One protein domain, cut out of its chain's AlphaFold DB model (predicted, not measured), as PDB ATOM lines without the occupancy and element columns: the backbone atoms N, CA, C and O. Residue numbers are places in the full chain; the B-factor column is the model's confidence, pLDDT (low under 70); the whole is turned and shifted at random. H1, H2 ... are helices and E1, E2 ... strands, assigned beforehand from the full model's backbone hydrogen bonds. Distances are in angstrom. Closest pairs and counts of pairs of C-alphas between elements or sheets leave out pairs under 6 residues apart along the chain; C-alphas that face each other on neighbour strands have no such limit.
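What this domain is: This is residues 154 to 214 of the 240 residues of the protein "RIBORED_LARGE domain-containing protein" of bacterium (UniProt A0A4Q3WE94). A small three-stranded antiparallel sheet, E1 E2 E3, and a two-stranded hairpin, E4 and E5, stand apart toward opposite ends of the domain, and one helix, H1, bridges them, packing beside E1 with its residues 162 to 166 and on the hairpin, mostly on E5, with its residues 160 to 167. The printed part has 61 residues, with one named helix and then five named strands in the order H1 E1 E2 E3 E4 E5. The larger sheet has the order E1 - E2 - E3, the smaller one E4 - E5, both antiparallel, and the class is mixed, helices and strands. The whole is compact, with a radius of gyration of the C-alphas of 11.2 A and spans of 31 by 25 by 17 A.

How they stand to each other: The largest sheet is a meander, each strand the antiparallel neighbour of the one before: E1, residues 170 to 172, E2, residues 182 to 186, and E3, residues 190 to 195. E1 and E3 are its edge strands and E2 is its inner strand. In the hairpin of E1 and E2, N 171 and O 183 are within hydrogen-bond range at 2.8 A, and the directions differ by 143 degrees. In the hairpin of E2 and E3, N 184 and O 192 are 2.9 A apart, and the directions differ by 151 degrees. H1, residues 158 to 167, is on this sheet at a height over the sheet of 6.4 A, with a local plane fitted to just 6 of the sheet's C-alphas, and it is over none of the strands. The closest C-alphas of H1 and E1 are those of Lys 162 and His 172, 7.2 A apart. H1 and E2 are near each other, with 6 pairs of C-alphas within 10 A. In H1 every O i to N i+4 pair is within hydrogen-bond range. E4, residues 202 to 205, and E5, residues 210 to 213, form an antiparallel hairpin at 147 degrees, with N 203 and O 212 at 2.9 A. The closest C-alphas of H1 and E5 are those of Gly 164 and Met 211, 5.7 A apart. E3 and E4 are apart.

Where its parts are: E3 is the longest strand, 16.3 A from first to last C-alpha, and E2 measures 13.1 A. H1 spans 14.3 A and begins at C-alpha 158 (259.396, 392.696, 389.462). E1 measures 6.6 A, E4 9.1 A and E5 9.6 A. E5 ends at C-alpha 213 (269.345, 397.020, 397.529).

The domain as a whole: The two C-alphas farthest apart are those of Thr 154 and Glu 188, at 32.5 A. The printed part has no cut and no long link. The mean pLDDT of the printed part is 89.6, and residues 175 and 177 are under 70.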
ATOM      1  N   THR A 154     258.610 400.367 400.422       92.94
ATOM      2  CA  THR A 154     257.834 399.180 400.054       92.94
ATOM      3  C   THR A 154     258.622 398.279 399.120       92.94
ATOM      4  O   THR A 154     259.396 398.763 398.297       92.94
ATOM      5  N   HIS A 155     258.375 396.975 399.205       94.06
ATOM      6  CA  HIS A 155     258.880 396.018 398.225       94.06
ATOM      7  C   HIS A 155     258.186 396.251 396.871       94.06
ATOM      8  O   HIS A 155     256.949 396.232 396.826       94.06
ATOM      9  N   PRO A 156     258.939 396.535 395.793       94.88
ATOM     10  CA  PRO A 156     258.377 396.739 394.462       94.88
ATOM     11  C   PRO A 156     257.925 395.406 393.849       94.88
ATOM     12  O   PRO A 156     258.376 394.339 394.256       94.88
ATOM     13  N   ASP A 157     257.074 395.458 392.823       94.69
ATOM     14  CA  ASP A 157     256.922 394.312 391.922       94.69
ATOM     15  C   ASP A 157     258.131 394.179 390.978       94.69
ATOM     16  O   ASP A 157     258.917 395.113 390.803       94.69
ATOM     17  N   TRP A 158     258.271 393.013 390.344       92.62
ATOM     18  CA  TRP A 158     259.396 392.696 389.462       92.62
ATOM     19  C   TRP A 158     259.650 393.717 388.342       92.62
ATOM     20  O   TRP A 158     260.797 394.051 388.039       92.62
ATOM     21  N   GLU A 159     258.598 394.215 387.691       92.00
ATOM     22  CA  GLU A 159     258.761 395.141 386.564       92.00
ATOM     23  C   GLU A 159     259.209 396.523 387.050       92.00
ATOM     24  O   GLU A 159     260.107 397.131 386.460       92.00
ATOM     25  N   THR A 160     258.649 396.980 388.171       94.12
ATOM     26  CA  THR A 160     259.042 398.226 388.834       94.12
ATOM     27  C   THR A 160     260.481 398.141 389.347       94.12
ATOM     28  O   THR A 160     261.262 399.071 389.138       94.12
ATOM     29  N   LEU A 161     260.863 397.005 389.939       94.88
ATOM     30  CA  LEU A 161     262.227 396.714 390.382       94.88
ATOM     31  C   LEU A 161     263.217 396.834 389.222       94.88
ATOM     32  O   LEU A 161     264.174 397.603 389.312       94.88
ATOM     33  N   LYS A 162     262.976 396.127 388.108       93.50
ATOM     34  CA  LYS A 162     263.870 396.155 386.938       93.50
ATOM     35  C   LYS A 162     264.049 397.564 386.390       93.50
ATOM     36  O   LYS A 162     265.173 397.968 386.101       93.50
ATOM     37  N   ALA A 163     262.952 398.308 386.243       92.94
ATOM     38  CA  ALA A 163     263.000 399.678 385.745       92.94
ATOM     39  C   ALA A 163     263.794 400.595 386.689       92.94
ATOM     40  O   ALA A 163     264.631 401.379 386.236       92.94
ATOM     41  N   GLY A 164     263.578 400.467 388.000       94.25
ATOM     42  CA  GLY A 164     264.280 401.257 389.006       94.25
ATOM     43  C   GLY A 164     265.770 400.917 389.117       94.25
ATOM     44  O   GLY A 164     266.595 401.827 389.193       94.25
ATOM     45  N   LEU A 165     266.145 399.636 389.056       94.56
ATOM     46  CA  LEU A 165     267.553 399.221 389.024       94.56
ATOM     47  C   LEU A 165     268.248 399.664 387.726       94.56
ATOM     48  O   LEU A 165     269.385 400.134 387.773       94.56
ATOM     49  N   ALA A 166     267.550 399.633 386.586       93.62
ATOM     50  CA  ALA A 166     268.061 400.179 385.328       93.62
ATOM     51  C   ALA A 166     268.331 401.686 385.402       93.62
ATOM     52  O   ALA A 166     269.361 402.152 384.913       93.62
ATOM     53  N   ALA A 167     267.465 402.449 386.074       91.88
ATOM     54  CA  ALA A 167     267.695 403.872 386.326       91.88
ATOM     55  C   ALA A 167     268.924 404.135 387.223       91.88
ATOM     56  O   ALA A 167     269.498 405.222 387.171       91.88
ATOM     57  N   ARG A 168     269.360 403.136 388.004       89.62
ATOM     58  CA  ARG A 168     270.599 403.155 388.801       89.62
ATOM     59  C   ARG A 168     271.824 402.618 388.049       89.62
ATOM     60  O   ARG A 168     272.890 402.510 388.642       89.62
ATOM     61  N   GLY A 169     271.696 402.306 386.758       92.00
ATOM     62  CA  GLY A 169     272.799 401.824 385.922       92.00
ATOM     63  C   GLY A 169     273.013 400.311 385.944       92.00
ATOM     64  O   GLY A 169     273.967 399.841 385.328       92.00
ATOM     65  N   LEU A 170     272.136 399.540 386.598       94.56
ATOM     66  CA  LEU A 170     272.195 398.081 386.562       94.56
ATOM     67  C   LEU A 170     271.451 397.542 385.339       94.56
ATOM     68  O   LEU A 170     270.284 397.850 385.104       94.56
ATOM     69  N   ARG A 171     272.097 396.672 384.571       93.00
ATOM     70  CA  ARG A 171     271.483 396.000 383.426       93.00
ATOM     71  C   ARG A 171     271.090 394.585 383.805       93.00
ATOM     72  O   ARG A 171     271.929 393.803 384.227       93.00
ATOM     73  N   HIS A 172     269.833 394.227 383.587       87.81
ATOM     74  CA  HIS A 172     269.401 392.843 383.746       87.81
ATOM     75  C   HIS A 172     270.077 391.951 382.688       87.81
ATOM     76  O   HIS A 172     269.992 392.249 381.493       87.81
ATOM     77  N   GLU A 173     270.719 390.856 383.104       79.31
ATOM     78  CA  GLU A 173     271.512 389.993 382.209       79.31
ATOM     79  C   GLU A 173     270.639 389.322 381.137       79.31
ATOM     80  O   GLU A 173     270.923 389.394 379.941       79.31
ATOM     81  N   ALA A 174     269.511 388.751 381.563       78.38
ATOM     82  CA  ALA A 174     268.480 388.202 380.687       78.38
ATOM     83  C   ALA A 174     267.134 388.923 380.910       78.38
ATOM     84  O   ALA A 174     266.351 388.457 381.731       78.38
ATOM     85  N   PRO A 175     266.815 390.027 380.204       68.12
ATOM     86  CA  PRO A 175     265.662 390.895 380.513       68.12
ATOM     87  C   PRO A 175     264.276 390.221 380.537       68.12
ATOM     88  O   PRO A 175     263.324 390.774 381.089       68.12
ATOM     89  N   LEU A 176     264.157 389.043 379.914       71.19
ATOM     90  CA  LEU A 176     262.943 388.216 379.884       71.19
ATOM     91  C   LEU A 176     262.898 387.157 381.003       71.19
ATOM     92  O   LEU A 176     261.898 386.457 381.146       71.19
ATOM     93  N   SER A 177     263.980 387.013 381.764       68.50
ATOM     94  CA  SER A 177     264.104 386.098 382.893       68.50
ATOM     95  C   SER A 177     263.583 386.740 384.180       68.50
ATOM     96  O   SER A 177     263.517 387.962 384.306       68.50
ATOM     97  N   LYS A 178     263.211 385.892 385.142       71.94
ATOM     98  CA  LYS A 178     262.952 386.281 386.540       71.94
ATOM     99  C   LYS A 178     264.132 385.964 387.460       71.94
ATOM    100  O   LYS A 178     263.988 385.987 388.675       71.94
ATOM    101  N   ILE A 179     265.269 385.583 386.885       78.44
ATOM    102  CA  ILE A 179     266.488 385.355 387.652       78.44
ATOM    103  C   ILE A 179     267.021 386.733 388.064       78.44
ATOM    104  O   ILE A 179     267.261 387.542 387.165       78.44
ATOM    105  N   PRO A 180     267.217 387.006 389.365       82.50
ATOM    106  CA  PRO A 180     267.602 388.316 389.889       82.50
ATOM    107  C   PRO A 180     269.090 388.641 389.694       82.50
ATOM    108  O   PRO A 180     269.768 389.085 390.618       82.50
ATOM    109  N   ASN A 181     269.580 388.435 388.469       89.12
ATOM    110  CA  ASN A 181     270.965 388.653 388.072       89.12
ATOM    111  C   ASN A 181     271.074 389.920 387.225       89.12
ATOM    112  O   ASN A 181     270.517 390.037 386.123       89.12
ATOM    113  N   PHE A 182     271.845 390.859 387.745       94.06
ATOM    114  CA  PHE A 182     272.105 392.148 387.140       94.06
ATOM    115  C   PHE A 182     273.600 392.327 386.919       94.06
ATOM    116  O   PHE A 182     274.427 391.659 387.526       94.06
ATOM    117  N   VAL A 183     273.943 393.249 386.033       94.38
ATOM    118  CA  VAL A 183     275.317 393.619 385.724       94.38
ATOM    119  C   VAL A 183     275.466 395.110 385.966       94.38
ATOM    120  O   VAL A 183     274.681 395.907 385.444       94.38
ATOM    121  N   LEU A 184     276.471 395.484 386.748       93.81
ATOM    122  CA  LEU A 184     276.883 396.862 386.961       93.81
ATOM    123  C   LEU A 184     278.238 397.081 386.287       93.81
ATOM    124  O   LEU A 184     279.222 396.445 386.652       93.81
ATOM    125  N   SER A 185     278.295 397.995 385.322       92.62
ATOM    126  CA  SER A 185     279.544 398.337 384.639       92.62
ATOM    127  C   SER A 185     280.241 399.495 385.353       92.62
ATOM    128  O   SER A 185     279.704 400.601 385.438       92.62
ATOM    129  N   THR A 186     281.458 399.256 385.824       89.38
ATOM    130  CA  THR A 186     282.340 400.264 386.431       89.38
ATOM    131  C   THR A 186     283.519 400.558 385.504       89.38
ATOM    132  O   THR A 186     283.843 399.763 384.619       89.38
ATOM    133  N   LYS A 187     284.174 401.710 385.671       89.75
ATOM    134  CA  LYS A 187     285.363 402.037 384.862       89.75
ATOM    135  C   LYS A 187     286.600 401.290 385.348       89.75
ATOM    136  O   LYS A 187     287.512 401.048 384.567       89.75
ATOM    137  N   GLU A 188     286.619 400.990 386.635       92.00
ATOM    138  CA  GLU A 188     287.745 400.478 387.394       92.00
ATOM    139  C   GLU A 188     287.904 398.969 387.197       92.00
ATOM    140  O   GLU A 188     289.023 398.504 386.997       92.00
ATOM    141  N   VAL A 189     286.794 398.216 387.209       89.75
ATOM    142  CA  VAL A 189     286.815 396.742 387.154       89.75
ATOM    143  C   VAL A 189     286.001 396.144 386.004       89.75
ATOM    144  O   VAL A 189     286.019 394.934 385.808       89.75
ATOM    145  N   GLY A 190     285.316 396.970 385.208       91.38
ATOM    146  CA  GLY A 190     284.432 396.493 384.144       91.38
ATOM    147  C   GLY A 190     283.084 396.013 384.683       91.38
ATOM    148  O   GLY A 190     282.511 396.650 385.570       91.38
ATOM    149  N   ASP A 191     282.559 394.932 384.108       93.31
ATOM    150  CA  ASP A 191     281.254 394.367 384.460       93.31
ATOM    151  C   ASP A 191     281.346 393.540 385.753       93.31
ATOM    152  O   ASP A 191     282.067 392.549 385.819       93.31
ATOM    153  N   ILE A 192     280.578 393.937 386.769       93.56
ATOM    154  CA  ILE A 192     280.375 393.180 388.008       93.56
ATOM    155  C   ILE A 192     278.983 392.561 387.958       93.56
ATOM    156  O   ILE A 192     277.991 393.271 387.763       93.56
ATOM    157  N   HIS A 193     278.896 391.252 388.171       93.69
ATOM    158  CA  HIS A 193     277.615 390.569 388.276       93.69
ATOM    159  C   HIS A 193     277.086 390.657 389.712       93.69
ATOM    160  O   HIS A 193     277.779 390.310 390.667       93.69
ATOM    161  N   VAL A 194     275.845 391.119 389.846       94.75
ATOM    162  CA  VAL A 194     275.133 391.303 391.111       94.75
ATOM    163  C   VAL A 194     273.934 390.365 391.134       94.75
ATOM    164  O   VAL A 194     273.068 390.424 390.259       94.75
ATOM    165  N   PHE A 195     273.905 389.490 392.124       91.75
ATOM    166  CA  PHE A 195     272.909 388.449 392.311       91.75
ATOM    167  C   PHE A 195     271.941 388.826 393.433       91.75
ATOM    168  O   PHE A 195     272.199 389.715 394.245       91.75
ATOM    169  N   ASP A 196     270.820 388.108 393.454       89.56
ATOM    170  CA  ASP A 196     269.803 388.149 394.507       89.56
ATOM    171  C   ASP A 196     269.077 389.495 394.682       89.56
ATOM    172  O   ASP A 196     268.447 389.766 395.702       89.56
ATOM    173  N   LEU A 197     269.078 390.335 393.642       92.75
ATOM    174  CA  LEU A 197     268.263 391.551 393.584       92.75
ATOM    175  C   LEU A 197     266.811 391.243 393.174       92.75
ATOM    176  O   LEU A 197     266.371 391.586 392.074       92.75
ATOM    177  N   HIS A 198     266.073 390.561 394.050       92.00
ATOM    178  CA  HIS A 198     264.643 390.268 393.885       92.00
ATOM    179  C   HIS A 198     263.757 391.159 394.773       92.00
ATOM    180  O   HIS A 198     264.249 391.982 395.544       92.00
ATOM    181  N   GLU A 199     262.434 391.015 394.660       93.06
ATOM    182  CA  GLU A 199     261.443 391.911 395.275       93.06
ATOM    183  C   GLU A 199     261.568 392.028 396.803       93.06
ATOM    184  O   GLU A 199     261.268 393.084 397.355       93.06
ATOM    185  N   ASP A 200     262.053 390.990 397.492       90.69
ATOM    186  CA  ASP A 200     262.241 391.025 398.950       90.69
ATOM    187  C   ASP A 200     263.590 391.652 399.368       90.69
ATOM    188  O   ASP A 200     263.714 392.113 400.502       90.69
ATOM    189  N   ASN A 201     264.566 391.738 398.457       93.31
ATOM    190  CA  ASN A 201     265.919 392.262 398.713       93.31
ATOM    191  C   ASN A 201     266.153 393.666 398.136       93.31
ATOM    192  O   ASN A 201     267.263 394.204 398.204       93.31
ATOM    193  N   VAL A 202     265.105 394.282 397.589       94.81
ATOM    194  CA  VAL A 202     265.104 395.669 397.124       94.81
ATOM    195  C   VAL A 202     263.928 396.400 397.750       94.81
ATOM    196  O   VAL A 202     262.793 395.925 397.728       94.81
ATOM    197  N   ILE A 203     264.190 397.586 398.292       94.88
ATOM    198  CA  ILE A 203     263.160 398.466 398.839       94.88
ATOM    199  C   ILE A 203     263.056 399.699 397.950       94.88
ATOM    200  O   ILE A 203     264.046 400.383 397.704       94.88
ATOM    201  N   HIS A 204     261.850 400.028 397.499       95.25
ATOM    202  CA  HIS A 204     261.582 401.345 396.932       95.25
ATOM    203  C   HIS A 204     261.462 402.345 398.084       95.25
ATOM    204  O   HIS A 204     260.454 402.370 398.795       95.25
ATOM    205  N   GLY A 205     262.526 403.116 398.310       89.56
ATOM    206  CA  GLY A 205     262.630 404.070 399.407       89.56
ATOM    207  C   GLY A 205     261.617 405.199 399.254       89.56
ATOM    208  O   GLY A 205     261.675 405.962 398.294       89.56
ATOM    209  N   GLY A 206     260.704 405.343 400.216       81.12
ATOM    210  CA  GLY A 206     259.597 406.299 400.111       81.12
ATOM    211  C   GLY A 206     260.051 407.764 400.079       81.12
ATOM    212  O   GLY A 206     259.439 408.586 399.404       81.12
ATOM    213  N   ALA A 207     261.140 408.094 400.781       79.00
ATOM    214  CA  ALA A 207     261.699 409.447 400.817       79.00
ATOM    215  C   ALA A 207     262.757 409.705 399.731       79.00
ATOM    216  O   ALA A 207     262.878 410.835 399.260       79.00
ATOM    217  N   SER A 208     263.542 408.687 399.354       80.81
ATOM    218  CA  SER A 208     264.571 408.813 398.314       80.81
ATOM    219  C   SER A 208     264.008 408.661 396.900       80.81
ATOM    220  O   SER A 208     264.651 409.113 395.954       80.81
ATOM    221  N   ASP A 209     262.830 408.042 396.770       86.75
ATOM    222  CA  ASP A 209     262.218 407.590 395.516       86.75
ATOM    223  C   ASP A 209     263.180 406.738 394.667       86.75
ATOM    224  O   ASP A 209     263.217 406.804 393.438       86.75
ATOM    225  N   ARG A 210     264.028 405.953 395.341       90.44
ATOM    226  CA  ARG A 210     265.056 405.105 394.727       90.44
ATOM    227  C   ARG A 210     264.856 403.649 395.111       90.44
ATOM    228  O   ARG A 210     264.359 403.348 396.190       90.44
ATOM    229  N   MET A 211     265.293 402.749 394.233       94.81
ATOM    230  CA  MET A 211     265.444 401.331 394.566       94.81
ATOM    231  C   MET A 211     266.718 401.147 395.378       94.81
ATOM    232  O   MET A 211     267.797 401.396 394.848       94.81
ATOM    233  N   GLU A 212     266.598 400.749 396.635       94.38
ATOM    234  CA  GLU A 212     267.711 400.503 397.551       94.38
ATOM    235  C   GLU A 212     267.878 398.983 397.725       94.38
ATOM    236  O   GLU A 212     267.006 398.343 398.327       94.38
ATOM    237  N   PRO A 213     268.944 398.376 397.170       94.50
ATOM    238  CA  PRO A 213     269.345 397.020 397.529       94.50
ATOM    239  C   PRO A 213     269.623 396.915 399.033       94.50
ATOM    240  O   PRO A 213     270.064 397.882 399.646       94.50
ATOM    241  N   ILE A 214     269.344 395.759 399.637       91.00
ATOM    242  CA  ILE A 214     269.618 395.540 401.068       91.00
ATOM    243  C   ILE A 214     270.326 394.221 401.387       91.00
ATOM    244  O   ILE A 214     270.721 394.043 402.535       91.00
TER     245      ILE A 214